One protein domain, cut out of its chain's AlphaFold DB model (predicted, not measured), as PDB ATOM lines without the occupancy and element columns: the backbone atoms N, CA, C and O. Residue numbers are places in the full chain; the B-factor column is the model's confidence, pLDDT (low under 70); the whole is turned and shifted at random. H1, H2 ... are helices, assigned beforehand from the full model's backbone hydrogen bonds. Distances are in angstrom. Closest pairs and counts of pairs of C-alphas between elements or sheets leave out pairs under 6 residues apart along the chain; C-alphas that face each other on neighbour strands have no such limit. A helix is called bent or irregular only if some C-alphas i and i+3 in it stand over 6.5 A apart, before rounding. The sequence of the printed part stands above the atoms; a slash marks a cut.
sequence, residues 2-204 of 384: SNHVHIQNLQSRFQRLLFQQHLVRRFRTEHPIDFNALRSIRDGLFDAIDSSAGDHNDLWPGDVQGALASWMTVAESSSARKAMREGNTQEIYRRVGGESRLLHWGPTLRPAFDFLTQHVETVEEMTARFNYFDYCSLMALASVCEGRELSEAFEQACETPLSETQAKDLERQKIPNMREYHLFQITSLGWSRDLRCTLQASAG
ATOM      1  N   SER A   2     -14.745 -20.844  34.576       28.22
ATOM      2  CA  SER A   2     -14.613 -22.004  33.665       28.22
ATOM      3  C   SER A   2     -15.467 -23.232  34.015       28.22
ATOM      4  O   SER A   2     -16.073 -23.840  33.139       28.22
ATOM      5  N   ASN A   3     -15.528 -23.602  35.295       27.22
ATOM      6  CA  ASN A   3     -16.038 -24.922  35.680       27.22
ATOM      7  C   ASN A   3     -17.551 -25.048  35.446       27.22
ATOM      8  O   ASN A   3     -18.015 -26.111  35.057       27.22
ATOM      9  N   HIS A   4     -18.312 -23.956  35.569       26.75
ATOM     10  CA  HIS A   4     -19.762 -23.966  35.332       26.75
ATOM     11  C   HIS A   4     -20.120 -24.415  33.902       26.75
ATOM     12  O   HIS A   4     -21.110 -25.120  33.710       26.75
ATOM     13  N   VAL A   5     -19.268 -24.073  32.927       28.38
ATOM     14  CA  VAL A   5     -19.426 -24.426  31.509       28.38
ATOM     15  C   VAL A   5     -19.151 -25.914  31.274       28.38
ATOM     16  O   VAL A   5     -19.919 -26.570  30.582       28.38
ATOM     17  N   HIS A   6     -18.112 -26.493  31.888       28.84
ATOM     18  CA  HIS A   6     -17.843 -27.936  31.767       28.84
ATOM     19  C   HIS A   6     -18.929 -28.804  32.416       28.84
ATOM     20  O   HIS A   6     -19.262 -29.863  31.892       28.84
ATOM     21  N   ILE A   7     -19.519 -28.338  33.518       27.77
ATOM     22  CA  ILE A   7     -20.606 -29.033  34.220       27.77
ATOM     23  C   ILE A   7     -21.876 -29.028  33.368       27.77
ATOM     24  O   ILE A   7     -22.485 -30.076  33.159       27.77
ATOM     25  N   GLN A   8     -22.220 -27.865  32.807       32.16
ATOM     26  CA  GLN A   8     -23.307 -27.732  31.837       32.16
ATOM     27  C   GLN A   8     -23.050 -28.580  30.582       32.16
ATOM     28  O   GLN A   8     -23.970 -29.240  30.119       32.16
ATOM     29  N   ASN A   9     -21.807 -28.655  30.091       36.00
ATOM     30  CA  ASN A   9     -21.426 -29.485  28.939       36.00
ATOM     31  C   ASN A   9     -21.475 -31.003  29.197       36.00
ATOM     32  O   ASN A   9     -21.553 -31.773  28.241       36.00
ATOM     33  N   LEU A  10     -21.397 -31.461  30.451       35.75
ATOM     34  CA  LEU A  10     -21.506 -32.887  30.790       35.75
ATOM     35  C   LEU A  10     -22.953 -33.290  31.066       35.75
ATOM     36  O   LEU A  10     -23.429 -34.272  30.495       35.75
ATOM     37  N   GLN A  11     -23.688 -32.465  31.814       40.16
ATOM     38  CA  GLN A  11     -25.132 -32.638  31.977       40.16
ATOM     39  C   GLN A  11     -25.859 -32.514  30.628       40.16
ATOM     40  O   GLN A  11     -26.802 -33.265  30.380       40.16
ATOM     41  N   SER A  12     -25.389 -31.658  29.709       53.97
ATOM     42  CA  SER A  12     -25.932 -31.589  28.349       53.97
ATOM     43  C   SER A  12     -25.594 -32.812  27.499       53.97
ATOM     44  O   SER A  12     -26.422 -33.180  26.678       53.97
ATOM     45  N   ARG A  13     -24.463 -33.508  27.703       55.88
ATOM     46  CA  ARG A  13     -24.145 -34.753  26.969       55.88
ATOM     47  C   ARG A  13     -25.084 -35.900  27.322       55.88
ATOM     48  O   ARG A  13     -25.615 -36.527  26.413       55.88
ATOM     49  N   PHE A  14     -25.335 -36.152  28.608       55.50
ATOM     50  CA  PHE A  14     -26.269 -37.214  29.008       55.50
ATOM     51  C   PHE A  14     -27.724 -36.863  28.649       55.50
ATOM     52  O   PHE A  14     -28.494 -37.716  28.215       55.50
ATOM     53  N   GLN A  15     -28.102 -35.584  28.726       53.00
ATOM     54  CA  GLN A  15     -29.410 -35.132  28.242       53.00
ATOM     55  C   GLN A  15     -29.536 -35.231  26.711       53.00
ATOM     56  O   GLN A  15     -30.574 -35.661  26.209       53.00
ATOM     57  N   ARG A  16     -28.479 -34.892  25.961       59.12
ATOM     58  CA  ARG A  16     -28.417 -35.027  24.499       59.12
ATOM     59  C   ARG A  16     -28.484 -36.485  24.072       59.12
ATOM     60  O   ARG A  16     -29.202 -36.766  23.126       59.12
ATOM     61  N   LEU A  17     -27.822 -37.389  24.791       63.47
ATOM     62  CA  LEU A  17     -27.943 -38.836  24.615       63.47
ATOM     63  C   LEU A  17     -29.409 -39.286  24.704       63.47
ATOM     64  O   LEU A  17     -29.924 -39.894  23.769       63.47
ATOM     65  N   LEU A  18     -30.107 -38.931  25.785       57.62
ATOM     66  CA  LEU A  18     -31.515 -39.302  25.974       57.62
ATOM     67  C   LEU A  18     -32.444 -38.659  24.926       57.62
ATOM     68  O   LEU A  18     -33.374 -39.305  24.445       57.62
ATOM     69  N   PHE A  19     -32.177 -37.412  24.529       57.84
ATOM     70  CA  PHE A  19     -32.919 -36.727  23.467       57.84
ATOM     71  C   PHE A  19     -32.679 -37.360  22.086       57.84
ATOM     72  O   PHE A  19     -33.636 -37.628  21.363       57.84
ATOM     73  N   GLN A  20     -31.425 -37.670  21.742       66.06
ATOM     74  CA  GLN A  20     -31.067 -38.389  20.518       66.06
ATOM     75  C   GLN A  20     -31.744 -39.760  20.491       66.06
ATOM     76  O   GLN A  20     -32.419 -40.062  19.519       66.06
ATOM     77  N   GLN A  21     -31.669 -40.553  21.564       67.75
ATOM     78  CA  GLN A  21     -32.324 -41.866  21.613       67.75
ATOM     79  C   GLN A  21     -33.849 -41.789  21.449       67.75
ATOM     80  O   GLN A  21     -34.432 -42.634  20.771       67.75
ATOM     81  N   HIS A  22     -34.502 -40.751  21.977       60.75
ATOM     82  CA  HIS A  22     -35.915 -40.496  21.694       60.75
ATOM     83  C   HIS A  22     -36.170 -40.212  20.201       60.75
ATOM     84  O   HIS A  22     -37.027 -40.860  19.599       60.75
ATOM     85  N   LEU A  23     -35.391 -39.314  19.580       60.84
ATOM     86  CA  LEU A  23     -35.502 -39.003  18.147       60.84
ATOM     87  C   LEU A  23     -35.228 -40.223  17.255       60.84
ATOM     88  O   LEU A  23     -35.961 -40.454  16.297       60.84
ATOM     89  N   VAL A  24     -34.223 -41.034  17.591       72.00
ATOM     90  CA  VAL A  24     -33.868 -42.270  16.878       72.00
ATOM     91  C   VAL A  24     -35.003 -43.285  16.949       72.00
ATOM     92  O   VAL A  24     -35.371 -43.871  15.935       72.00
ATOM     93  N   ARG A  25     -35.591 -43.499  18.131       65.06
ATOM     94  CA  ARG A  25     -36.697 -44.456  18.304       65.06
ATOM     95  C   ARG A  25     -37.953 -43.998  17.574       65.06
ATOM     96  O   ARG A  25     -38.641 -44.837  16.993       65.06
ATOM     97  N   ARG A  26     -38.213 -42.686  17.546       60.16
ATOM     98  CA  ARG A  26     -39.273 -42.086  16.731       60.16
ATOM     99  C   ARG A  26     -39.022 -42.346  15.243       60.16
ATOM    100  O   ARG A  26     -39.861 -42.970  14.605       60.16
ATOM    101  N   PHE A  27     -37.835 -42.003  14.737       70.00
ATOM    102  CA  PHE A  27     -37.430 -42.245  13.347       70.00
ATOM    103  C   PHE A  27     -37.516 -43.732  12.959       70.00
ATOM    104  O   PHE A  27     -38.095 -44.062  11.933       70.00
ATOM    105  N   ARG A  28     -37.051 -44.650  13.820       79.50
ATOM    106  CA  ARG A  28     -37.190 -46.108  13.646       79.50
ATOM    107  C   ARG A  28     -38.648 -46.568  13.564       79.50
ATOM    108  O   ARG A  28     -38.936 -47.528  12.861       79.50
ATOM    109  N   THR A  29     -39.550 -45.930  14.307       68.38
ATOM    110  CA  THR A  29     -40.970 -46.314  14.368       68.38
ATOM    111  C   THR A  29     -41.761 -45.754  13.186       68.38
ATOM    112  O   THR A  29     -42.560 -46.467  12.590       68.38
ATOM    113  N   GLU A  30     -41.526 -44.490  12.830       68.69
ATOM    114  CA  GLU A  30     -42.200 -43.806  11.720       68.69
ATOM    115  C   GLU A  30     -41.629 -44.218  10.350       68.69
ATOM    116  O   GLU A  30     -42.364 -44.308   9.365       68.69
ATOM    117  N   HIS A  31     -40.321 -44.487  10.280       77.62
ATOM    118  CA  HIS A  31     -39.557 -44.712   9.048       77.62
ATOM    119  C   HIS A  31     -38.602 -45.927   9.174       77.62
ATOM    120  O   HIS A  31     -37.385 -45.795   9.015       77.62
ATOM    121  N   PRO A  32     -39.118 -47.144   9.459       81.50
ATOM    122  CA  PRO A  32     -38.294 -48.323   9.755       81.50
ATOM    123  C   PRO A  32     -37.384 -48.757   8.597       81.50
ATOM    124  O   PRO A  32     -36.285 -49.251   8.837       81.50
ATOM    125  N   ILE A  33     -37.816 -48.566   7.345       90.94
ATOM    126  CA  ILE A  33     -37.016 -48.895   6.153       90.94
ATOM    127  C   ILE A  33     -35.793 -47.974   6.075       90.94
ATOM    128  O   ILE A  33     -34.671 -48.454   5.927       90.94
ATOM    129  N   ASP A  34     -35.998 -46.665   6.239       90.88
ATOM    130  CA  ASP A  34     -34.928 -45.668   6.198       90.88
ATOM    131  C   ASP A  34     -33.960 -45.823   7.377       90.88
ATOM    132  O   ASP A  34     -32.746 -45.757   7.192       90.88
ATOM    133  N   PHE A  35     -34.479 -46.108   8.578       91.19
ATOM    134  CA  PHE A  35     -33.654 -46.445   9.737       91.19
ATOM    135  C   PHE A  35     -32.780 -47.678   9.479       91.19
ATOM    136  O   PHE A  35     -31.580 -47.640   9.745       91.19
ATOM    137  N   ASN A  36     -33.348 -48.757   8.928       93.06
ATOM    138  CA  ASN A  36     -32.591 -49.973   8.633       93.06
ATOM    139  C   ASN A  36     -31.525 -49.737   7.555       93.06
ATOM    140  O   ASN A  36     -30.392 -50.171   7.732       93.06
ATOM    141  N   ALA A  37     -31.839 -48.997   6.488       94.06
ATOM    142  CA  ALA A  37     -30.858 -48.636   5.465       94.06
ATOM    143  C   ALA A  37     -29.719 -47.769   6.038       94.06
ATOM    144  O   ALA A  37     -28.545 -48.055   5.801       94.06
ATOM    145  N   LEU A  38     -30.036 -46.769   6.868       93.31
ATOM    146  CA  LEU A  38     -29.037 -45.936   7.545       93.31
ATOM    147  C   LEU A  38     -28.169 -46.744   8.531       93.31
ATOM    148  O   LEU A  38     -26.958 -46.528   8.622       93.31
ATOM    149  N   ARG A  39     -28.769 -47.712   9.235       93.88
ATOM    150  CA  ARG A  39     -28.061 -48.666  10.097       93.88
ATOM    151  C   ARG A  39     -27.132 -49.581   9.292       93.88
ATOM    152  O   ARG A  39     -25.986 -49.753   9.694       93.88
ATOM    153  N   SER A  40     -27.564 -50.100   8.141       94.50
ATOM    154  CA  SER A  40     -26.713 -50.900   7.245       94.50
ATOM    155  C   SER A  40     -25.519 -50.110   6.704       94.50
ATOM    156  O   SER A  40     -24.418 -50.651   6.658       94.50
ATOM    157  N   ILE A  41     -25.699 -48.825   6.368       94.81
ATOM    158  CA  ILE A  41     -24.591 -47.932   5.982       94.81
ATOM    159  C   ILE A  41     -23.588 -47.805   7.136       94.81
ATOM    160  O   ILE A  41     -22.387 -47.960   6.929       94.81
ATOM    161  N   ARG A  42     -24.059 -47.569   8.365       94.00
ATOM    162  CA  ARG A  42     -23.187 -47.507   9.548       94.00
ATOM    163  C   ARG A  42     -22.445 -48.825   9.781       94.00
ATOM    164  O   ARG A  42     -21.251 -48.796  10.061       94.00
ATOM    165  N   ASP A  43     -23.147 -49.952   9.718       92.38
ATOM    166  CA  ASP A  43     -22.584 -51.258  10.060       92.38
ATOM    167  C   ASP A  43     -21.565 -51.729   9.013       92.38
ATOM    168  O   ASP A  43     -20.458 -52.094   9.398       92.38
ATOM    169  N   GLY A  44     -21.850 -51.591   7.714       92.50
ATOM    170  CA  GLY A  44     -20.875 -51.902   6.661       92.50
ATOM    171  C   GLY A  44     -19.672 -50.949   6.643       92.50
ATOM    172  O   GLY A  44     -18.548 -51.377   6.391       92.50
ATOM    173  N   LEU A  45     -19.868 -49.673   6.998       90.38
ATOM    174  CA  LEU A  45     -18.772 -48.717   7.176       90.38
ATOM    175  C   LEU A  45     -17.921 -49.038   8.415       90.38
ATOM    176  O   LEU A  45     -16.704 -48.887   8.356       90.38
ATOM    177  N   PHE A  46     -18.525 -49.503   9.517       87.94
ATOM    178  CA  PHE A  46     -17.776 -50.025  10.664       87.94
ATOM    179  C   PHE A  46     -16.914 -51.208  10.219       87.94
ATOM    180  O   PHE A  46     -15.708 -51.188  10.442       87.94
ATOM    181  N   ASP A  47     -17.507 -52.197   9.546       88.12
ATOM    182  CA  ASP A  47     -16.816 -53.422   9.129       88.12
ATOM    183  C   ASP A  47     -15.673 -53.119   8.133       88.12
ATOM    184  O   ASP A  47     -14.594 -53.705   8.221       88.12
ATOM    185  N   ALA A  48     -15.854 -52.142   7.234       87.75
ATOM    186  CA  ALA A  48     -14.817 -51.658   6.315       87.75
ATOM    187  C   ALA A  48     -13.657 -50.916   7.016       87.75
ATOM    188  O   ALA A  48     -12.526 -50.950   6.529       87.75
ATOM    189  N   ILE A  49     -13.910 -50.246   8.146       81.81
ATOM    190  CA  ILE A  49     -12.860 -49.615   8.966       81.81
ATOM    191  C   ILE A  49     -12.141 -50.672   9.814       81.81
ATOM    192  O   ILE A  49     -10.913 -50.685   9.852       81.81
ATOM    193  N   ASP A  50     -12.891 -51.567  10.461       79.12
ATOM    194  CA  ASP A  50     -12.391 -52.595  11.383       79.12
ATOM    195  C   ASP A  50     -11.509 -53.624  10.655       79.12
ATOM    196  O   ASP A  50     -10.368 -53.864  11.048       79.12
ATOM    197  N   SER A  51     -11.966 -54.117   9.494       76.06
ATOM    198  CA  SER A  51     -11.169 -54.982   8.603       76.06
ATOM    199  C   SER A  51      -9.871 -54.338   8.107       76.06
ATOM    200  O   SER A  51      -8.928 -55.047   7.762       76.06
ATOM    201  N   SER A  52      -9.802 -53.005   8.101       68.25
ATOM    202  CA  SER A  52      -8.621 -52.243   7.689       68.25
ATOM    203  C   SER A  52      -7.716 -51.863   8.873       68.25
ATOM    204  O   SER A  52      -6.546 -51.545   8.680       68.25
ATOM    205  N   ALA A  53      -8.217 -51.904  10.111       60.91
ATOM    206  CA  ALA A  53      -7.462 -51.556  11.316       60.91
ATOM    207  C   ALA A  53      -6.547 -52.691  11.824       60.91
ATOM    208  O   ALA A  53      -5.618 -52.420  12.586       60.91
ATOM    209  N   GLY A  54      -6.782 -53.936  11.388       49.78
ATOM    210  CA  GLY A  54      -6.190 -55.156  11.956       49.78
ATOM    211  C   GLY A  54      -4.656 -55.246  12.007       49.78
ATOM    212  O   GLY A  54      -4.142 -55.971  12.854       49.78
ATOM    213  N   ASP A  55      -3.927 -54.497  11.173       49.88
ATOM    214  CA  ASP A  55      -2.452 -54.503  11.139       49.88
ATOM    215  C   ASP A  55      -1.792 -53.303  11.851       49.88
ATOM    216  O   ASP A  55      -0.565 -53.257  11.986       49.88
ATOM    217  N   HIS A  56      -2.559 -52.299  12.302       49.09
ATOM    218  CA  HIS A  56      -1.978 -51.021  12.725       49.09
ATOM    219  C   HIS A  56      -2.748 -50.308  13.862       49.09
ATOM    220  O   HIS A  56      -3.485 -49.343  13.640       49.09
ATOM    221  N   ASN A  57      -2.470 -50.702  15.109       46.09
ATOM    222  CA  ASN A  57      -3.001 -50.053  16.322       46.09
ATOM    223  C   ASN A  57      -2.657 -48.549  16.455       46.09
ATOM    224  O   ASN A  57      -3.319 -47.836  17.206       46.09
ATOM    225  N   ASP A  58      -1.663 -48.049  15.714       50.03
ATOM    226  CA  ASP A  58      -1.225 -46.645  15.755       50.03
ATOM    227  C   ASP A  58      -2.027 -45.707  14.823       50.03
ATOM    228  O   ASP A  58      -1.851 -44.486  14.869       50.03
ATOM    229  N   LEU A  59      -2.906 -46.238  13.957       45.03
ATOM    230  CA  LEU A  59      -3.639 -45.429  12.966       45.03
ATOM    231  C   LEU A  59      -4.759 -44.575  13.549       45.03
ATOM    232  O   LEU A  59      -5.221 -43.655  12.884       45.03
ATOM    233  N   TRP A  60      -5.240 -44.857  14.754       49.97
ATOM    234  CA  TRP A  60      -6.409 -44.163  15.280       49.97
ATOM    235  C   TRP A  60      -6.160 -43.703  16.718       49.97
ATOM    236  O   TRP A  60      -6.228 -44.498  17.653       49.97
ATOM    237  N   PRO A  61      -5.897 -42.399  16.945       38.69
ATOM    238  CA  PRO A  61      -5.959 -41.818  18.279       38.69
ATOM    239  C   PRO A  61      -7.436 -41.660  18.670       38.69
ATOM    240  O   PRO A  61      -8.009 -40.570  18.603       38.69
ATOM    241  N   GLY A  62      -8.048 -42.796  19.006       49.50
ATOM    242  CA  GLY A  62      -9.473 -43.005  19.243       49.50
ATOM    243  C   GLY A  62      -9.895 -44.405  18.781       49.50
ATOM    244  O   GLY A  62      -9.403 -44.890  17.770       49.50
ATOM    245  N   ASP A  63     -10.807 -45.042  19.514       64.44
ATOM    246  CA  ASP A  63     -11.417 -46.336  19.156       64.44
ATOM    247  C   ASP A  63     -12.152 -46.238  17.788       64.44
ATOM    248  O   ASP A  63     -12.475 -45.138  17.321       64.44
ATOM    249  N   VAL A  64     -12.425 -47.370  17.129       72.94
ATOM    250  CA  VAL A  64     -12.969 -47.494  15.754       72.94
ATOM    251  C   VAL A  64     -14.231 -46.646  15.532       72.94
ATOM    252  O   VAL A  64     -14.483 -46.141  14.436       72.94
ATOM    253  N   GLN A  65     -15.018 -46.407  16.582       72.88
ATOM    254  CA  GLN A  65     -16.239 -45.602  16.503       72.88
ATOM    255  C   GLN A  65     -15.933 -44.105  16.331       72.88
ATOM    256  O   GLN A  65     -16.752 -43.377  15.777       72.88
ATOM    257  N   GLY A  66     -14.749 -43.634  16.737       71.56
ATOM    258  CA  GLY A  66     -14.246 -42.293  16.430       71.56
ATOM    259  C   GLY A  66     -13.962 -42.104  14.940       71.56
ATOM    260  O   GLY A  66     -14.368 -41.094  14.364       71.56
ATOM    261  N   ALA A  67     -13.356 -43.104  14.294       75.50
ATOM    262  CA  ALA A  67     -13.174 -43.127  12.843       75.50
ATOM    263  C   ALA A  67     -14.527 -43.146  12.110       75.50
ATOM    264  O   ALA A  67     -14.774 -42.312  11.236       75.50
ATOM    265  N   LEU A  68     -15.436 -44.035  12.528       82.06
ATOM    266  CA  LEU A  68     -16.808 -44.117  12.020       82.06
ATOM    267  C   LEU A  68     -17.558 -42.781  12.165       82.06
ATOM    268  O   LEU A  68     -18.227 -42.348  11.228       82.06
ATOM    269  N   ALA A  69     -17.420 -42.097  13.306       78.94
ATOM    270  CA  ALA A  69     -18.025 -40.787  13.542       78.94
ATOM    271  C   ALA A  69     -17.532 -39.732  12.542       78.94
ATOM    272  O   ALA A  69     -18.346 -38.982  11.996       78.94
ATOM    273  N   SER A  70     -16.223 -39.689  12.273       78.44
ATOM    274  CA  SER A  70     -15.639 -38.791  11.271       78.44
ATOM    275  C   SER A  70     -16.167 -39.094   9.869       78.44
ATOM    276  O   SER A  70     -16.637 -38.182   9.193       78.44
ATOM    277  N   TRP A  71     -16.173 -40.361   9.447       85.12
ATOM    278  CA  TRP A  71     -16.693 -40.766   8.135       85.12
ATOM    279  C   TRP A  71     -18.177 -40.425   7.946       85.12
ATOM    280  O   TRP A  71     -18.544 -39.798   6.950       85.12
ATOM    281  N   MET A  72     -19.018 -40.758   8.930       87.44
ATOM    282  CA  MET A  72     -20.445 -40.415   8.922       87.44
ATOM    283  C   MET A  72     -20.661 -38.893   8.920       87.44
ATOM    284  O   MET A  72     -21.557 -38.409   8.240       87.44
ATOM    285  N   THR A  73     -19.815 -38.121   9.611       83.31
ATOM    286  CA  THR A  73     -19.879 -36.647   9.582       83.31
ATOM    287  C   THR A  73     -19.489 -36.080   8.213       83.31
ATOM    288  O   THR A  73     -20.070 -35.106   7.737       83.31
ATOM    289  N   VAL A  74     -18.515 -36.693   7.535       83.38
ATOM    290  CA  VAL A  74     -18.104 -36.269   6.192       83.38
ATOM    291  C   VAL A  74     -19.217 -36.515   5.167       83.38
ATOM    292  O   VAL A  74     -19.474 -35.625   4.358       83.38
ATOM    293  N   ALA A  75     -19.939 -37.639   5.239       85.81
ATOM    294  CA  ALA A  75     -21.048 -37.976   4.328       85.81
ATOM    295  C   ALA A  75     -22.188 -36.929   4.283       85.81
ATOM    296  O   ALA A  75     -22.928 -36.822   3.303       85.81
ATOM    297  N   GLU A  76     -22.342 -36.131   5.336       82.12
ATOM    298  CA  GLU A  76     -23.419 -35.143   5.474       82.12
ATOM    299  C   GLU A  76     -23.137 -33.848   4.713       82.12
ATOM    300  O   GLU A  76     -24.069 -33.131   4.339       82.12
ATOM    301  N   SER A  77     -21.867 -33.550   4.434       79.81
ATOM    302  CA  SER A  77     -21.500 -32.370   3.660       79.81
ATOM    303  C   SER A  77     -21.754 -32.608   2.174       79.81
ATOM    304  O   SER A  77     -21.138 -33.481   1.564       79.81
ATOM    305  N   SER A  78     -22.584 -31.769   1.552       76.62
ATOM    306  CA  SER A  78     -22.808 -31.767   0.096       76.62
ATOM    307  C   SER A  78     -21.496 -31.680  -0.696       76.62
ATOM    308  O   SER A  78     -21.295 -32.410  -1.665       76.62
ATOM    309  N   SER A  79     -20.551 -30.854  -0.233       81.94
ATOM    310  CA  SER A  79     -19.216 -30.731  -0.835       81.94
ATOM    311  C   SER A  79     -18.376 -32.014  -0.738       81.94
ATOM    312  O   SER A  79     -17.605 -32.301  -1.648       81.94
ATOM    313  N   ALA A  80     -18.546 -32.809   0.323       79.12
ATOM    314  CA  ALA A  80     -17.875 -34.097   0.460       79.12
ATOM    315  C   ALA A  80     -18.555 -35.184  -0.379       79.12
ATOM    316  O   ALA A  80     -17.863 -35.917  -1.074       79.12
ATOM    317  N   ARG A  81     -19.894 -35.241  -0.409       87.31
ATOM    318  CA  ARG A  81     -20.634 -36.128  -1.327       87.31
ATOM    319  C   ARG A  81     -20.255 -35.881  -2.786       87.31
ATOM    320  O   ARG A  81     -20.050 -36.830  -3.538       87.31
ATOM    321  N   LYS A  82     -20.086 -34.613  -3.173       88.62
ATOM    322  CA  LYS A  82     -19.539 -34.238  -4.482       88.62
ATOM    323  C   LYS A  82     -18.110 -34.770  -4.678       88.62
ATOM    324  O   LYS A  82     -17.869 -35.462  -5.658       88.62
ATOM    325  N   ALA A  83     -17.201 -34.526  -3.733       86.75
ATOM    326  CA  ALA A  83     -15.823 -35.021  -3.812       86.75
ATOM    327  C   ALA A  83     -15.723 -36.565  -3.861       86.75
ATOM    328  O   ALA A  83     -14.852 -37.089  -4.548       86.75
ATOM    329  N   MET A  84     -16.627 -37.294  -3.194       90.81
ATOM    330  CA  MET A  84     -16.743 -38.760  -3.287       90.81
ATOM    331  C   MET A  84     -17.143 -39.204  -4.700       90.81
ATOM    332  O   MET A  84     -16.453 -40.033  -5.286       90.81
ATOM    333  N   ARG A  85     -18.188 -38.597  -5.288       91.00
ATOM    334  CA  ARG A  85     -18.605 -38.850  -6.686       91.00
ATOM    335  C   ARG A  85     -17.495 -38.554  -7.698       91.00
ATOM    336  O   ARG A  85     -17.355 -39.268  -8.682       91.00
ATOM    337  N   GLU A  86     -16.702 -37.516  -7.448       91.69
ATOM    338  CA  GLU A  86     -15.559 -37.116  -8.283       91.69
ATOM    339  C   GLU A  86     -14.296 -37.971  -8.038       91.69
ATOM    340  O   GLU A  86     -13.265 -37.735  -8.664       91.69
ATOM    341  N   GLY A  87     -14.339 -38.957  -7.130       88.31
ATOM    342  CA  GLY A  87     -13.197 -39.819  -6.811       88.31
ATOM    343  C   GLY A  87     -12.049 -39.111  -6.076       88.31
ATOM    344  O   GLY A  87     -10.938 -39.640  -6.012       88.31
ATOM    345  N   ASN A  88     -12.288 -37.921  -5.511       88.19
ATOM    346  CA  ASN A  88     -11.284 -37.107  -4.827       88.19
ATOM    347  C   ASN A  88     -11.017 -37.627  -3.401       88.19
ATOM    348  O   ASN A  88     -11.392 -37.025  -2.391       88.19
ATOM    349  N   THR A  89     -10.353 -38.780  -3.337       86.06
ATOM    350  CA  THR A  89      -9.981 -39.476  -2.096       86.06
ATOM    351  C   THR A  89      -9.136 -38.609  -1.164       86.06
ATOM    352  O   THR A  89      -9.371 -38.618   0.041       86.06
ATOM    353  N   GLN A  90      -8.207 -37.808  -1.699       82.56
ATOM    354  CA  GLN A  90      -7.327 -36.944  -0.900       82.56
ATOM    355  C   GLN A  90      -8.111 -35.924  -0.065       82.56
ATOM    356  O   GLN A  90      -7.854 -35.793   1.132       82.56
ATOM    357  N   GLU A  91      -9.098 -35.240  -0.653       83.38
ATOM    358  CA  GLU A  91      -9.926 -34.272   0.078       83.38
ATOM    359  C   GLU A  91     -10.794 -34.947   1.151       83.38
ATOM    360  O   GLU A  91     -10.974 -34.403   2.242       83.38
ATOM    361  N   ILE A  92     -11.293 -36.157   0.888       85.00
ATOM    362  CA  ILE A  92     -12.074 -36.920   1.870       85.00
ATOM    363  C   ILE A  92     -11.201 -37.399   3.030       85.00
ATOM    364  O   ILE A  92     -11.538 -37.153   4.190       85.00
ATOM    365  N   TYR A  93     -10.039 -37.988   2.750       81.75
ATOM    366  CA  TYR A  93      -9.090 -38.404   3.783       81.75
ATOM    367  C   TYR A  93      -8.620 -37.213   4.633       81.75
ATOM    368  O   TYR A  93      -8.469 -37.348   5.848       81.75
ATOM    369  N   ARG A  94      -8.476 -36.021   4.034       76.69
ATOM    370  CA  ARG A  94      -8.084 -34.791   4.741       76.69
ATOM    371  C   ARG A  94      -9.143 -34.365   5.753       76.69
ATOM    372  O   ARG A  94      -8.798 -33.936   6.851       76.69
ATOM    373  N   ARG A  95     -10.425 -34.531   5.410       76.69
ATOM    374  CA  ARG A  95     -11.563 -34.246   6.299       76.69
ATOM    375  C   ARG A  95     -11.740 -35.284   7.408       76.69
ATOM    376  O   ARG A  95     -12.181 -34.916   8.491       76.69
ATOM    377  N   VAL A  96     -11.392 -36.550   7.157       74.69
ATOM    378  CA  VAL A  96     -11.492 -37.637   8.150       74.69
ATOM    379  C   VAL A  96     -10.315 -37.634   9.138       74.69
ATOM    380  O   VAL A  96     -10.534 -37.794  10.338       74.69
ATOM    381  N   GLY A  97      -9.077 -37.463   8.652       64.56
ATOM    382  CA  GLY A  97      -7.847 -37.645   9.439       64.56
ATOM    383  C   GLY A  97      -7.021 -36.383   9.725       64.56
ATOM    384  O   GLY A  97      -6.163 -36.418  10.610       64.56
ATOM    385  N   GLY A  98      -7.272 -35.276   9.019       62.03
ATOM    386  CA  GLY A  98      -6.446 -34.064   9.057       62.03
ATOM    387  C   GLY A  98      -5.207 -34.132   8.150       62.03
ATOM    388  O   GLY A  98      -4.732 -35.204   7.778       62.03
ATOM    389  N   GLU A  99      -4.662 -32.965   7.791       51.69
ATOM    390  CA  GLU A  99      -3.564 -32.831   6.811       51.69
ATOM    391  C   GLU A  99      -2.290 -33.595   7.195       51.69
ATOM    392  O   GLU A  99      -1.621 -34.156   6.330       51.69
ATOM    393  N   SER A 100      -1.987 -33.696   8.489       48.47
ATOM    394  CA  SER A 100      -0.782 -34.355   9.007       48.47
ATOM    395  C   SER A 100      -0.806 -35.889   8.960       48.47
ATOM    396  O   SER A 100       0.172 -36.508   9.376       48.47
ATOM    397  N   ARG A 101      -1.890 -36.518   8.483       53.72
ATOM    398  CA  ARG A 101      -2.082 -37.986   8.542       53.72
ATOM    399  C   ARG A 101      -2.374 -38.654   7.191       53.72
ATOM    400  O   ARG A 101      -2.483 -39.872   7.098       53.72
ATOM    401  N   LEU A 102      -2.445 -37.860   6.124       50.78
ATOM    402  CA  LEU A 102      -2.837 -38.287   4.776       50.78
ATOM    403  C   LEU A 102      -1.925 -39.343   4.129       50.78
ATOM    404  O   LEU A 102      -2.404 -40.205   3.393       50.78
ATOM    405  N   LEU A 103      -0.614 -39.259   4.363       50.53
ATOM    406  CA  LEU A 103       0.400 -39.951   3.554       50.53
ATOM    407  C   LEU A 103       0.585 -41.440   3.873       50.53
ATOM    408  O   LEU A 103       1.284 -42.128   3.131       50.53
ATOM    409  N   HIS A 104       0.013 -41.945   4.967       56.22
ATOM    410  CA  HIS A 104       0.203 -43.340   5.394       56.22
ATOM    411  C   HIS A 104      -1.102 -44.138   5.425       56.22
ATOM    412  O   HIS A 104      -1.072 -45.360   5.393       56.22
ATOM    413  N   TRP A 105      -2.250 -43.459   5.473       63.50
ATOM    414  CA  TRP A 105      -3.544 -44.097   5.733       63.50
ATOM    415  C   TRP A 105      -4.360 -44.321   4.452       63.50
ATOM    416  O   TRP A 105      -5.371 -45.011   4.475       63.50
ATOM    417  N   GLY A 106      -3.941 -43.751   3.317       64.81
ATOM    418  CA  GLY A 106      -4.714 -43.753   2.069       64.81
ATOM    419  C   GLY A 106      -5.169 -45.129   1.545       64.81
ATOM    420  O   GLY A 106      -6.317 -45.222   1.105       64.81
ATOM    421  N   PRO A 107      -4.338 -46.192   1.589       69.75
ATOM    422  CA  PRO A 107      -4.765 -47.554   1.253       69.75
ATOM    423  C   PRO A 107      -5.740 -48.130   2.287       69.75
ATOM    424  O   PRO A 107      -6.767 -48.687   1.919       69.75
ATOM    425  N   THR A 108      -5.466 -47.927   3.576       73.88
ATOM    426  CA  THR A 108      -6.276 -48.413   4.705       73.88
ATOM    427  C   THR A 108      -7.657 -47.757   4.780       73.88
ATOM    428  O   THR A 108      -8.633 -48.364   5.198       73.88
ATOM    429  N   LEU A 109      -7.763 -46.504   4.345       76.50
ATOM    430  CA  LEU A 109      -9.015 -45.751   4.276       76.50
ATOM    431  C   LEU A 109      -9.830 -46.048   3.009       76.50
ATOM    432  O   LEU A 109     -10.967 -45.584   2.890       76.50
ATOM    433  N   ARG A 110      -9.264 -46.799   2.055       85.19
ATOM    434  CA  ARG A 110      -9.873 -47.019   0.743       85.19
ATOM    435  C   ARG A 110     -11.154 -47.864   0.792       85.19
ATOM    436  O   ARG A 110     -12.123 -47.421   0.177       85.19
ATOM    437  N   PRO A 111     -11.242 -48.977   1.552       87.94
ATOM    438  CA  PRO A 111     -12.487 -49.741   1.667       87.94
ATOM    439  C   PRO A 111     -13.640 -48.905   2.235       87.94
ATOM    440  O   PRO A 111     -14.748 -48.939   1.704       87.94
ATOM    441  N   ALA A 112     -13.368 -48.084   3.256       88.06
ATOM    442  CA  ALA A 112     -14.350 -47.171   3.841       88.06
ATOM    443  C   ALA A 112     -14.810 -46.082   2.849       88.06
ATOM    444  O   ALA A 112     -16.003 -45.781   2.778       88.06
ATOM    445  N   PHE A 113     -13.890 -45.531   2.043       89.75
ATOM    446  CA  PHE A 113     -14.222 -44.594   0.962       89.75
ATOM    447  C   PHE A 113     -15.117 -45.238  -0.103       89.75
ATOM    448  O   PHE A 113     -16.162 -44.681  -0.440       89.75
ATOM    449  N   ASP A 114     -14.714 -46.393  -0.637       91.50
ATOM    450  CA  ASP A 114     -15.425 -47.058  -1.733       91.50
ATOM    451  C   ASP A 114     -16.809 -47.549  -1.279       91.50
ATOM    452  O   ASP A 114     -17.775 -47.420  -2.031       91.50
ATOM    453  N   PHE A 115     -16.930 -48.047  -0.042       93.88
ATOM    454  CA  PHE A 115     -18.213 -48.417   0.561       93.88
ATOM    455  C   PHE A 115     -19.136 -47.203   0.719       93.88
ATOM    456  O   PHE A 115     -20.265 -47.204   0.231       93.88
ATOM    457  N   LEU A 116     -18.661 -46.127   1.354       91.06
ATOM    458  CA  LEU A 116     -19.492 -44.948   1.603       91.06
ATOM    459  C   LEU A 116     -19.910 -44.248   0.301       91.06
ATOM    460  O   LEU A 116     -21.029 -43.744   0.212       91.06
ATOM    461  N   THR A 117     -19.053 -44.272  -0.725       93.62
ATOM    462  CA  THR A 117     -19.344 -43.711  -2.055       93.62
ATOM    463  C   THR A 117     -20.556 -44.382  -2.713       93.62
ATOM    464  O   THR A 117     -21.372 -43.684  -3.313       93.62
ATOM    465  N   GLN A 118     -20.749 -45.695  -2.528       95.12
ATOM    466  CA  GLN A 118     -21.923 -46.429  -3.033       95.12
ATOM    467  C   GLN A 118     -23.245 -45.975  -2.388       95.12
ATOM    468  O   GLN A 118     -24.309 -46.147  -2.974       95.12
ATOM    469  N   HIS A 119     -23.183 -45.361  -1.204       95.12
ATOM    470  CA  HIS A 119     -24.349 -44.935  -0.425       95.12
ATOM    471  C   HIS A 119     -24.557 -43.411  -0.388       95.12
ATOM    472  O   HIS A 119     -25.475 -42.926   0.278       95.12
ATOM    473  N   VAL A 120     -23.752 -42.642  -1.132       92.62
ATOM    474  CA  VAL A 120     -23.840 -41.172  -1.208       92.62
ATOM    475  C   VAL A 120     -25.233 -40.689  -1.626       92.62
ATOM    476  O   VAL A 120     -25.722 -39.703  -1.075       92.62
ATOM    477  N   GLU A 121     -25.886 -41.377  -2.564       91.81
ATOM    478  CA  GLU A 121     -27.227 -41.014  -3.038       91.81
ATOM    479  C   GLU A 121     -28.299 -41.272  -1.975       91.81
ATOM    480  O   GLU A 121     -29.113 -40.392  -1.714       91.81
ATOM    481  N   THR A 122     -28.237 -42.412  -1.280       92.88
ATOM    482  CA  THR A 122     -29.130 -42.732  -0.155       92.88
ATOM    483  C   THR A 122     -29.005 -41.706   0.974       92.88
ATOM    484  O   THR A 122     -30.011 -41.242   1.509       92.88
ATOM    485  N   VAL A 123     -27.778 -41.300   1.318       90.19
ATOM    486  CA  VAL A 123     -27.533 -40.260   2.332       90.19
ATOM    487  C   VAL A 123     -28.069 -38.897   1.884       90.19
ATOM    488  O   VAL A 123     -28.657 -38.167   2.686       90.19
ATOM    489  N   GLU A 124     -27.890 -38.534   0.612       87.38
ATOM    490  CA  GLU A 124     -28.417 -37.284   0.057       87.38
ATOM    491  C   GLU A 124     -29.950 -37.261   0.053       87.38
ATOM    492  O   GLU A 124     -30.538 -36.283   0.513       87.38
ATOM    493  N   GLU A 125     -30.593 -38.351  -0.371       88.38
ATOM    494  CA  GLU A 125     -32.048 -38.490  -0.337       88.38
ATOM    495  C   GLU A 125     -32.575 -38.354   1.098       88.38
ATOM    496  O   GLU A 125     -33.419 -37.502   1.361       88.38
ATOM    497  N   MET A 126     -32.036 -39.119   2.053       86.38
ATOM    498  CA  MET A 126     -32.479 -39.077   3.452       86.38
ATOM    499  C   MET A 126     -32.314 -37.690   4.084       86.38
ATOM    500  O   MET A 126     -33.233 -37.200   4.745       86.38
ATOM    501  N   THR A 127     -31.166 -37.037   3.876       80.38
ATOM    502  CA  THR A 127     -30.897 -35.710   4.459       80.38
ATOM    503  C   THR A 127     -31.778 -34.615   3.851       80.38
ATOM    504  O   THR A 127     -32.235 -33.728   4.581       80.38
ATOM    505  N   ALA A 128     -32.105 -34.709   2.558       75.06
ATOM    506  CA  ALA A 128     -33.080 -33.842   1.899       75.06
ATOM    507  C   ALA A 128     -34.532 -34.146   2.320       75.06
ATOM    508  O   ALA A 128     -35.333 -33.226   2.473       75.06
ATOM    509  N   ARG A 129     -34.882 -35.419   2.538       73.81
ATOM    510  CA  ARG A 129     -36.258 -35.876   2.786       73.81
ATOM    511  C   ARG A 129     -36.721 -35.688   4.232       73.81
ATOM    512  O   ARG A 129     -37.911 -35.474   4.454       73.81
ATOM    513  N   PHE A 130     -35.815 -35.706   5.211       69.06
ATOM    514  CA  PHE A 130     -36.155 -35.664   6.640       69.06
ATOM    515  C   PHE A 130     -35.518 -34.486   7.388       69.06
ATOM    516  O   PHE A 130     -34.328 -34.214   7.226       69.06
ATOM    517  N   ASN A 131     -36.276 -33.832   8.278       57.81
ATOM    518  CA  ASN A 131     -35.744 -32.776   9.160       57.81
ATOM    519  C   ASN A 131     -35.033 -33.313  10.420       57.81
ATOM    520  O   ASN A 131     -34.363 -32.565  11.127       57.81
ATOM    521  N   TYR A 132     -35.096 -34.623  10.676       62.12
ATOM    522  CA  TYR A 132     -34.351 -35.292  11.750       62.12
ATOM    523  C   TYR A 132     -32.836 -34.992  11.715       62.12
ATOM    524  O   TYR A 132     -32.209 -34.833  12.766       62.12
ATOM    525  N   PHE A 133     -32.255 -34.861  10.516       71.19
ATOM    526  CA  PHE A 133     -30.827 -34.587  10.305       71.19
ATOM    527  C   PHE A 133     -30.397 -33.147  10.637       71.19
ATOM    528  O   PHE A 133     -29.201 -32.884  10.758       71.19
ATOM    529  N   ASP A 134     -31.350 -32.234  10.855       58.84
ATOM    530  CA  ASP A 134     -31.064 -30.882  11.358       58.84
ATOM    531  C   ASP A 134     -30.720 -30.913  12.866       58.84
ATOM    532  O   ASP A 134     -30.000 -30.055  13.375       58.84
ATOM    533  N   TYR A 135     -31.201 -31.937  13.587       57.31
ATOM    534  CA  TYR A 135     -31.052 -32.083  15.041       57.31
ATOM    535  C   TYR A 135     -30.072 -33.194  15.449       57.31
ATOM    536  O   TYR A 135     -29.484 -33.136  16.531       57.31
ATOM    537  N   CYS A 136     -29.889 -34.207  14.600       67.94
ATOM    538  CA  CYS A 136     -29.063 -35.385  14.862       67.94
ATOM    539  C   CYS A 136     -28.057 -35.650  13.734       67.94
ATOM    540  O   CYS A 136     -28.262 -35.261  12.589       67.94
ATOM    541  N   SER A 137     -26.960 -36.340  14.054       79.94
ATOM    542  CA  SER A 137     -26.042 -36.864  13.036       79.94
ATOM    543  C   SER A 137     -26.587 -38.116  12.360       79.94
ATOM    544  O   SER A 137     -27.396 -38.827  12.957       79.94
ATOM    545  N   LEU A 138     -26.085 -38.435  11.160       86.88
ATOM    546  CA  LEU A 138     -26.264 -39.760  10.555       86.88
ATOM    547  C   LEU A 138     -25.851 -40.846  11.554       86.88
ATOM    548  O   LEU A 138     -26.565 -41.824  11.722       86.88
ATOM    549  N   MET A 139     -24.739 -40.650  12.273       88.19
ATOM    550  CA  MET A 139     -24.267 -41.602  13.285       88.19
ATOM    551  C   MET A 139     -25.254 -41.767  14.452       88.19
ATOM    552  O   MET A 139     -25.480 -42.895  14.890       88.19
ATOM    553  N   ALA A 140     -25.845 -40.669  14.941       82.56
ATOM    554  CA  ALA A 140     -26.867 -40.712  15.983       82.56
ATOM    555  C   ALA A 140     -28.119 -41.432  15.470       82.56
ATOM    556  O   ALA A 140     -28.539 -42.404  16.083       82.56
ATOM    557  N   LEU A 141     -28.661 -41.019  14.318       85.31
ATOM    558  CA  LEU A 141     -29.869 -41.602  13.714       85.31
ATOM    559  C   LEU A 141     -29.702 -43.068  13.293       85.31
ATOM    560  O   LEU A 141     -30.678 -43.810  13.315       85.31
ATOM    561  N   ALA A 142     -28.478 -43.506  12.995       90.56
ATOM    562  CA  ALA A 142     -28.141 -44.906  12.750       90.56
ATOM    563  C   ALA A 142     -28.073 -45.772  14.022       90.56
ATOM    564  O   ALA A 142     -27.978 -46.992  13.904       90.56
ATOM    565  N   SER A 143     -28.041 -45.182  15.226       87.56
ATOM    566  CA  SER A 143     -27.656 -45.883  16.461       87.56
ATOM    567  C   SER A 143     -28.727 -45.808  17.543       87.56
ATOM    568  O   SER A 143     -28.934 -44.773  18.175       87.56
ATOM    569  N   VAL A 144     -29.385 -46.946  17.781       82.94
ATOM    570  CA  VAL A 144     -30.367 -47.125  18.854       82.94
ATOM    571  C   VAL A 144     -29.814 -48.089  19.896       82.94
ATOM    572  O   VAL A 144     -29.549 -49.242  19.584       82.94
ATOM    573  N   CYS A 145     -29.647 -47.619  21.125       78.12
ATOM    574  CA  CYS A 145     -29.307 -48.448  22.276       78.12
ATOM    575  C   CYS A 145     -30.587 -48.770  23.060       78.12
ATOM    576  O   CYS A 145     -31.527 -47.967  23.083       78.12
ATOM    577  N   GLU A 146     -30.651 -49.938  23.695       73.25
ATOM    578  CA  GLU A 146     -31.766 -50.312  24.570       73.25
ATOM    579  C   GLU A 146     -31.582 -49.740  25.981       73.25
ATOM    580  O   GLU A 146     -30.467 -49.648  26.497       73.25
ATOM    581  N   GLY A 147     -32.683 -49.369  26.641       62.44
ATOM    582  CA  GLY A 147     -32.644 -48.738  27.964       62.44
ATOM    583  C   GLY A 147     -31.957 -49.577  29.038       62.44
ATOM    584  O   GLY A 147     -31.296 -49.005  29.908       62.44
ATOM    585  N   ARG A 148     -32.075 -50.911  28.942       64.12
ATOM    586  CA  ARG A 148     -31.365 -51.878  29.790       64.12
ATOM    587  C   ARG A 148     -29.857 -51.807  29.574       64.12
ATOM    588  O   ARG A 148     -29.139 -51.612  30.546       64.12
ATOM    589  N   GLU A 149     -29.392 -51.895  28.329       71.12
ATOM    590  CA  GLU A 149     -27.959 -51.860  28.012       71.12
ATOM    591  C   GLU A 149     -27.323 -50.532  28.464       71.12
ATOM    592  O   GLU A 149     -26.250 -50.519  29.066       71.12
ATOM    593  N   LEU A 150     -28.026 -49.409  28.273       70.50
ATOM    594  CA  LEU A 150     -27.595 -48.110  28.795       70.50
ATOM    595  C   LEU A 150     -27.572 -48.066  30.338       70.50
ATOM    596  O   LEU A 150     -26.711 -47.397  30.908       70.50
ATOM    597  N   SER A 151     -28.489 -48.762  31.020       64.19
ATOM    598  CA  SER A 151     -28.502 -48.887  32.488       64.19
ATOM    599  C   SER A 151     -27.324 -49.706  32.993       64.19
ATOM    600  O   SER A 151     -26.590 -49.233  33.853       64.19
ATOM    601  N   GLU A 152     -27.089 -50.881  32.413       71.62
ATOM    602  CA  GLU A 152     -25.977 -51.771  32.762       71.62
ATOM    603  C   GLU A 152     -24.621 -51.085  32.522       71.62
ATOM    604  O   GLU A 152     -23.748 -51.104  33.389       71.62
ATOM    605  N   ALA A 153     -24.468 -50.374  31.401       72.06
ATOM    606  CA  ALA A 153     -23.279 -49.573  31.113       72.06
ATOM    607  C   ALA A 153     -23.087 -48.404  32.096       72.06
ATOM    608  O   ALA A 153     -21.956 -48.100  32.486       72.06
ATOM    609  N   PHE A 154     -24.171 -47.753  32.530       70.31
ATOM    610  CA  PHE A 154     -24.117 -46.686  33.532       70.31
ATOM    611  C   PHE A 154     -23.792 -47.222  34.934       70.31
ATOM    612  O   PHE A 154     -23.035 -46.592  35.673       70.31
ATOM    613  N   GLU A 155     -24.333 -48.383  35.301       66.88
ATOM    614  CA  GLU A 155     -24.036 -49.093  36.548       66.88
ATOM    615  C   GLU A 155     -22.558 -49.529  36.569       66.88
ATOM    616  O   GLU A 155     -21.827 -49.144  37.484       66.88
ATOM    617  N   GLN A 156     -22.055 -50.151  35.496       70.38
ATOM    618  CA  GLN A 156     -20.631 -50.472  35.324       70.38
ATOM    619  C   GLN A 156     -19.735 -49.219  35.417       70.38
ATOM    620  O   GLN A 156     -18.680 -49.242  36.058       70.38
ATOM    621  N   ALA A 157     -20.162 -48.094  34.832       69.00
ATOM    622  CA  ALA A 157     -19.470 -46.807  34.931       69.00
ATOM    623  C   ALA A 157     -19.525 -46.168  36.334       69.00
ATOM    624  O   ALA A 157     -18.709 -45.299  36.646       69.00
ATOM    625  N   CYS A 158     -20.462 -46.581  37.195       62.78
ATOM    626  CA  CYS A 158     -20.516 -46.182  38.603       62.78
ATOM    627  C   CYS A 158     -19.614 -47.033  39.507       62.78
ATOM    628  O   CYS A 158     -19.186 -46.532  40.549       62.78
ATOM    629  N   GLU A 159     -19.369 -48.290  39.136       65.06
ATOM    630  CA  GLU A 159     -18.577 -49.259  39.908       65.06
ATOM    631  C   GLU A 159     -17.089 -49.264  39.532       65.06
ATOM    632  O   GLU A 159     -16.241 -49.572  40.369       65.06
ATOM    633  N   THR A 160     -16.751 -48.880  38.296       63.72
ATOM    634  CA  THR A 160     -15.361 -48.828  37.815       63.72
ATOM    635  C   THR A 160     -14.571 -47.714  38.526       63.72
ATOM    636  O   THR A 160     -14.915 -46.539  38.373       63.72
ATOM    637  N   PRO A 161     -13.492 -48.023  39.275       61.16
ATOM    638  CA  PRO A 161     -12.696 -47.002  39.952       61.16
ATOM    639  C   PRO A 161     -11.886 -46.151  38.962       61.16
ATOM    640  O   PRO A 161     -11.380 -46.640  37.953       61.16
ATOM    641  N   LEU A 162     -11.720 -44.865  39.281       60.91
ATOM    642  CA  LEU A 162     -10.842 -43.950  38.543       60.91
ATOM    643  C   LEU A 162      -9.375 -44.374  38.641       60.91
ATOM    644  O   LEU A 162      -8.892 -44.675  39.733       60.91
ATOM    645  N   SER A 163      -8.631 -44.267  37.535       63.53
ATOM    646  CA  SER A 163      -7.171 -44.204  37.642       63.53
ATOM    647  C   SER A 163      -6.745 -42.935  38.387       63.53
ATOM    648  O   SER A 163      -7.418 -41.901  38.339       63.53
ATOM    649  N   GLU A 164      -5.591 -42.988  39.050       59.38
ATOM    650  CA  GLU A 164      -5.078 -41.869  39.847       59.38
ATOM    651  C   GLU A 164      -4.879 -40.590  39.006       59.38
ATOM    652  O   GLU A 164      -5.091 -39.477  39.487       59.38
ATOM    653  N   THR A 165      -4.529 -40.747  37.725       64.06
ATOM    654  CA  THR A 165      -4.394 -39.650  36.755       64.06
ATOM    655  C   THR A 165      -5.753 -39.046  36.395       64.06
ATOM    656  O   THR A 165      -5.912 -37.828  36.460       64.06
ATOM    657  N   GLN A 166      -6.760 -39.878  36.089       62.19
ATOM    658  CA  GLN A 166      -8.120 -39.403  35.797       62.19
ATOM    659  C   GLN A 166      -8.750 -38.715  37.013       62.19
ATOM    660  O   GLN A 166      -9.373 -37.668  36.857       62.19
ATOM    661  N   ALA A 167      -8.556 -39.252  38.222       63.94
ATOM    662  CA  ALA A 167      -9.027 -38.629  39.456       63.94
ATOM    663  C   ALA A 167      -8.426 -37.225  39.641       63.94
ATOM    664  O   ALA A 167      -9.168 -36.261  39.831       63.94
ATOM    665  N   LYS A 168      -7.102 -37.083  39.485       63.41
ATOM    666  CA  LYS A 168      -6.409 -35.787  39.590       63.41
ATOM    667  C   LYS A 168      -6.866 -34.788  38.523       63.41
ATOM    668  O   LYS A 168      -7.037 -33.610  38.835       63.41
ATOM    669  N   ASP A 169      -7.103 -35.222  37.288       60.91
ATOM    670  CA  ASP A 169      -7.594 -34.329  36.231       60.91
ATOM    671  C   ASP A 169      -9.071 -33.938  36.412       60.91
ATOM    672  O   ASP A 169      -9.430 -32.787  36.147       60.91
ATOM    673  N   LEU A 170      -9.914 -34.825  36.951       59.91
ATOM    674  CA  LEU A 170     -11.295 -34.505  37.332       59.91
ATOM    675  C   LEU A 170     -11.368 -33.547  38.532       59.91
ATOM    676  O   LEU A 170     -12.170 -32.608  38.510       59.91
ATOM    677  N   GLU A 171     -10.506 -33.718  39.540       60.66
ATOM    678  CA  GLU A 171     -10.370 -32.781  40.664       60.66
ATOM    679  C   GLU A 171      -9.915 -31.395  40.192       60.66
ATOM    680  O   GLU A 171     -10.519 -30.384  40.563       60.66
ATOM    681  N   ARG A 172      -8.906 -31.330  39.310       60.47
ATOM    682  CA  ARG A 172      -8.448 -30.077  38.677       60.47
ATOM    683  C   ARG A 172      -9.577 -29.365  37.926       60.47
ATOM    684  O   ARG A 172      -9.691 -28.143  38.010       60.47
ATOM    685  N   GLN A 173     -10.433 -30.116  37.232       51.31
ATOM    686  CA  GLN A 173     -11.569 -29.583  36.467       51.31
ATOM    687  C   GLN A 173     -12.826 -29.307  37.327       51.31
ATOM    688  O   GLN A 173     -13.733 -28.601  36.879       51.31
ATOM    689  N   LYS A 174     -12.871 -29.797  38.576       53.12
ATOM    690  CA  LYS A 174     -13.999 -29.730  39.533       53.12
ATOM    691  C   LYS A 174     -15.346 -30.163  38.933       53.12
ATOM    692  O   LYS A 174     -16.340 -29.443  39.039       53.12
ATOM    693  N   ILE A 175     -15.374 -31.331  38.295       51.34
ATOM    694  CA  ILE A 175     -16.577 -31.911  37.674       51.34
ATOM    695  C   ILE A 175     -17.425 -32.651  38.744       51.34
ATOM    696  O   ILE A 175     -16.951 -33.646  39.287       51.34
ATOM    697  N   PRO A 176     -18.677 -32.233  39.051       45.03
ATOM    698  CA  PRO A 176     -19.519 -32.858  40.080       45.03
ATOM    699  C   PRO A 176     -20.016 -34.259  39.716       45.03
ATOM    700  O   PRO A 176     -20.237 -35.076  40.603       45.03
ATOM    701  N   ASN A 177     -20.179 -34.545  38.421       51.34
ATOM    702  CA  ASN A 177     -20.733 -35.801  37.916       51.34
ATOM    703  C   ASN A 177     -19.630 -36.666  37.284       51.34
ATOM    704  O   ASN A 177     -19.633 -36.909  36.078       51.34
ATOM    705  N   MET A 178     -18.683 -37.155  38.097       55.03
ATOM    706  CA  MET A 178     -17.584 -38.016  37.616       55.03
ATOM    707  C   MET A 178     -18.087 -39.251  36.836       55.03
ATOM    708  O   MET A 178     -17.436 -39.704  35.903       55.03
ATOM    709  N   ARG A 179     -19.282 -39.762  37.164       57.62
ATOM    710  CA  ARG A 179     -19.877 -40.993  36.603       57.62
ATOM    711  C   ARG A 179     -20.479 -40.829  35.205       57.62
ATOM    712  O   ARG A 179     -20.303 -41.694  34.360       57.62
ATOM    713  N   GLU A 180     -21.127 -39.695  34.928       55.81
ATOM    714  CA  GLU A 180     -21.578 -39.376  33.563       55.81
ATOM    715  C   GLU A 180     -20.368 -39.214  32.632       55.81
ATOM    716  O   GLU A 180     -20.410 -39.632  31.483       55.81
ATOM    717  N   TYR A 181     -19.261 -38.666  33.145       57.09
ATOM    718  CA  TYR A 181     -17.991 -38.592  32.424       57.09
ATOM    719  C   TYR A 181     -17.394 -39.987  32.154       57.09
ATOM    720  O   TYR A 181     -16.971 -40.235  31.027       57.09
ATOM    721  N   HIS A 182     -17.433 -40.915  33.123       64.12
ATOM    722  CA  HIS A 182     -17.010 -42.311  32.923       64.12
ATOM    723  C   HIS A 182     -17.753 -43.018  31.790       64.12
ATOM    724  O   HIS A 182     -17.105 -43.687  30.992       64.12
ATOM    725  N   LEU A 183     -19.075 -42.852  31.677       67.00
ATOM    726  CA  LEU A 183     -19.858 -43.476  30.602       67.00
ATOM    727  C   LEU A 183     -19.302 -43.124  29.207       67.00
ATOM    728  O   LEU A 183     -19.247 -43.979  28.334       67.00
ATOM    729  N   PHE A 184     -18.832 -41.887  29.012       63.78
ATOM    730  CA  PHE A 184     -18.222 -41.426  27.755       63.78
ATOM    731  C   PHE A 184     -16.694 -41.639  27.673       63.78
ATOM    732  O   PHE A 184     -16.077 -41.177  26.714       63.78
ATOM    733  N   GLN A 185     -16.071 -42.281  28.667       59.78
ATOM    734  CA  GLN A 185     -14.632 -42.596  28.694       59.78
ATOM    735  C   GLN A 185     -14.321 -44.096  28.760       59.78
ATOM    736  O   GLN A 185     -13.207 -44.493  28.429       59.78
ATOM    737  N   ILE A 186     -15.264 -44.926  29.203       57.97
ATOM    738  CA  ILE A 186     -15.095 -46.376  29.269       57.97
ATOM    739  C   ILE A 186     -15.338 -46.957  27.874       57.97
ATOM    740  O   ILE A 186     -16.466 -47.027  27.399       57.97
ATOM    741  N   THR A 187     -14.275 -47.424  27.226       54.69
ATOM    742  CA  THR A 187     -14.352 -48.303  26.053       54.69
ATOM    743  C   THR A 187     -14.350 -49.758  26.519       54.69
ATOM    744  O   THR A 187     -13.348 -50.466  26.461       54.69
ATOM    745  N   SER A 188     -15.490 -50.213  27.051       55.59
ATOM    746  CA  SER A 188     -15.668 -51.616  27.438       55.59
ATOM    747  C   SER A 188     -15.792 -52.496  26.193       55.59
ATOM    748  O   SER A 188     -16.694 -52.306  25.374       55.59
ATOM    749  N   LEU A 189     -14.921 -53.503  26.074       52.12
ATOM    750  CA  LEU A 189     -14.948 -54.486  24.980       52.12
ATOM    751  C   LEU A 189     -16.247 -55.316  24.941       52.12
ATOM    752  O   LEU A 189     -16.566 -55.887  23.903       52.12
ATOM    753  N   GLY A 190     -16.999 -55.370  26.047       61.06
ATOM    754  CA  GLY A 190     -18.266 -56.099  26.148       61.06
ATOM    755  C   GLY A 190     -19.514 -55.323  25.708       61.06
ATOM    756  O   GLY A 190     -20.590 -55.908  25.673       61.06
ATOM    757  N   TRP A 191     -19.412 -54.026  25.394       75.19
ATOM    758  CA  TRP A 191     -20.569 -53.210  24.993       75.19
ATOM    759  C   TRP A 191     -20.933 -53.407  23.516       75.19
ATOM    760  O   TRP A 191     -20.050 -53.547  22.655       75.19
ATOM    761  N   SER A 192     -22.229 -53.349  23.184       80.12
ATOM    762  CA  SER A 192     -22.669 -53.492  21.796       80.12
ATOM    763  C   SER A 192     -22.118 -52.377  20.901       80.12
ATOM    764  O   SER A 192     -21.688 -51.303  21.343       80.12
ATOM    765  N   ARG A 193     -22.140 -52.637  19.589       81.69
ATOM    766  CA  ARG A 193     -21.837 -51.629  18.566       81.69
ATOM    767  C   ARG A 193     -22.810 -50.447  18.661       81.69
ATOM    768  O   ARG A 193     -22.379 -49.304  18.529       81.69
ATOM    769  N   ASP A 194     -24.088 -50.719  18.933       84.44
ATOM    770  CA  ASP A 194     -25.146 -49.712  19.053       84.44
ATOM    771  C   ASP A 194     -24.900 -48.754  20.229       84.44
ATOM    772  O   ASP A 194     -24.925 -47.536  20.030       84.44
ATOM    773  N   LEU A 195     -24.592 -49.270  21.426       81.31
ATOM    774  CA  LEU A 195     -24.257 -48.460  22.604       81.31
ATOM    775  C   LEU A 195     -22.996 -47.620  22.375       81.31
ATOM    776  O   LEU A 195     -23.025 -46.404  22.572       81.31
ATOM    777  N   ARG A 196     -21.901 -48.226  21.898       80.12
ATOM    778  CA  ARG A 196     -20.645 -47.493  21.649       80.12
ATOM    779  C   ARG A 196     -20.825 -46.371  20.620       80.12
ATOM    780  O   ARG A 196     -20.377 -45.248  20.853       80.12
ATOM    781  N   CYS A 197     -21.546 -46.626  19.524       82.12
ATOM    782  CA  CYS A 197     -21.842 -45.595  18.525       82.12
ATOM    783  C   CYS A 197     -22.767 -44.494  19.070       82.12
ATOM    784  O   CYS A 197     -22.549 -43.312  18.800       82.12
ATOM    785  N   THR A 198     -23.759 -44.868  19.880       79.50
ATOM    786  CA  THR A 198     -24.692 -43.955  20.555       79.50
ATOM    787  C   THR A 198     -23.968 -42.980  21.495       79.50
ATOM    788  O   THR A 198     -24.203 -41.767  21.448       79.50
ATOM    789  N   LEU A 199     -23.041 -43.484  22.315       76.56
ATOM    790  CA  LEU A 199     -22.236 -42.667  23.227       76.56
ATOM    791  C   LEU A 199     -21.296 -41.726  22.463       76.56
ATOM    792  O   LEU A 199     -21.235 -40.532  22.773       76.56
ATOM    793  N   GLN A 200     -20.637 -42.225  21.414       77.56
ATOM    794  CA  GLN A 200     -19.755 -41.426  20.562       77.56
ATOM    795  C   GLN A 200     -20.510 -40.292  19.842       77.56
ATOM    796  O   GLN A 200     -20.056 -39.145  19.840       77.56
ATOM    797  N   ALA A 201     -21.698 -40.571  19.292       75.19
ATOM    798  CA  ALA A 201     -22.539 -39.566  18.639       75.19
ATOM    799  C   ALA A 201     -23.055 -38.486  19.615       75.19
ATOM    800  O   ALA A 201     -23.199 -37.318  19.241       75.19
ATOM    801  N   SER A 202     -23.269 -38.854  20.882       66.81
ATOM    802  CA  SER A 202     -23.679 -37.937  21.956       66.81
ATOM    803  C   SER A 202     -22.537 -37.028  22.434       66.81
ATOM    804  O   SER A 202     -22.768 -35.871  22.808       66.81
ATOM    805  N   ALA A 203     -21.294 -37.525  22.402       60.62
ATOM    806  CA  ALA A 203     -20.093 -36.808  22.836       60.62
ATOM    807  C   ALA A 203     -19.643 -35.682  21.876       60.62
ATOM    808  O   ALA A 203     -18.896 -34.787  22.297       60.62
ATOM    809  N   GLY A 204     -20.111 -35.711  20.620       55.00
ATOM    810  CA  GLY A 204     -19.831 -34.721  19.573       55.00
ATOM    811  C   GLY A 204     -20.343 -33.298  19.858       55.00
ATOM    812  O   GLY A 204     -20.956 -33.012  20.890       55.00
TER     813      GLY A 204
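Overview. This is residues 2 to 204 of the 384 residues of an uncharacterized protein of Variovorax sp. 770b2 (UniProt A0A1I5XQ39). A larger lobe of mostly crossed helices, H2 to H8, and a smaller, looser group of three, H11 to H13, are spanned by the long helix H1, which runs from near H12, past H13, to a corner with H2. H14 lies between the two groups, close to the middle of the whole, where it packs on H1, H3 and the short H10. The printed part has 203 residues with fourteen named helices, H1 to H14 in order along the chain, and no named strand; its class is all helix. It is compact, with a radius of gyration of the C-alphas of 17.7 A, and spans 49 by 43 by 33 A.

Along the chain. H1, residues 2 to 30, starts at C-alpha 2 (-14.613, -22.004, 33.665), is 41.4 A long and has a kink of 25 degrees near residue 14. H2, residues 32 to 53, is 31.0 A long and begins at C-alpha 32 (-38.294, -48.323, 9.755). H3 covers residues 64 to 75, 16.9 A. H4 is residues 78 to 85, H5 residues 89 to 97, and H6 residues 99 to 105; H6 is irregular, with C-alphas 100 and 103 at 7.9 A. H7 is residues 110 to 118 and H8 residues 120 to 129, 14.1 A. H9, residues 132 to 135, and H10, residues 138 to 141, have four residues each. H11, residues 147 to 159, measures 18.5 A, H12, residues 164 to 173, 14.3 A, and H13, residues 178 to 183, 9.2 A. H14, residues 193 to 203, is 15.5 A long and ends at C-alpha 203 (-20.093, -36.808, 22.836).

Arrangement. The hub is H3, which touches five helices. It touches H2 at a steep tilt of 56 degrees, opposite ways, the closest C-alphas being those of Phe 46 and Leu 68, 6.1 A apart. It touches H5 at Ser 70 and Val 96, C-alphas 5.3 A apart, H10 at Met 72 and Met 139, 5.9 A, and H14 at Gln 65 and Cys 197, 6.0 A. H3 and H4 only just touch, and only at the corner, with 3 pairs of C-alphas within 8 A; the closest are those of Ala 75 and Arg 81, 6.0 A. H2 and H7 touch at a shallow tilt of 17 degrees, opposite ways, with the C-alphas of Ala 48 and Ala 112 closest at 5.1 A. H4 touches H8 at Arg 81 and Val 120, C-alphas 6.0 A apart, and H5 touches H6 at Arg 94 and Leu 102, 6.3 A. H1 touches H14 with residues 13 to 21 alone, at a steep tilt of 45 degrees, the C-alphas of Leu 17 and Ser 202 being closest at 5.1 A. H1 and H2 touch only at the corner, at Arg 28 and Phe 35, C-alphas 5.3 A apart. H11 touches H13 at Ala 157 and Leu 183, C-alphas 5.5 A apart. H12 and H13 are close but not clearly touching, with Leu 170 and Met 178 closest at 7.2 A between C-alphas, and so are H8 and H9, with Thr 127 and Phe 133 at 6.0 A. H1 and H11 are apart. Every O i to N i+4 pair is within hydrogen-bond range in H3, H4, H5, H7, H8, H11, H12, H13 and H14; H1 has 24 of 25, H2 17 of 18 and H6 0 of 3, with 0 of 4 O i to N i+3 pairs in range, and H9 and H10 are too short for an O i to N i+4 pair.

Size, cuts and confidence. The two C-alphas farthest apart are those of Glu 86 and Glu 159, 49.8 A. The printed part has no cut and no long link; the links from H2 to H3 and from H13 to H14 are short, the others tight. The mean pLDDT of the printed part is 70.5, and 96 residues are under 70, among them residues 2 to 23, 52 to 63, 97 to 107 and 157 to 190.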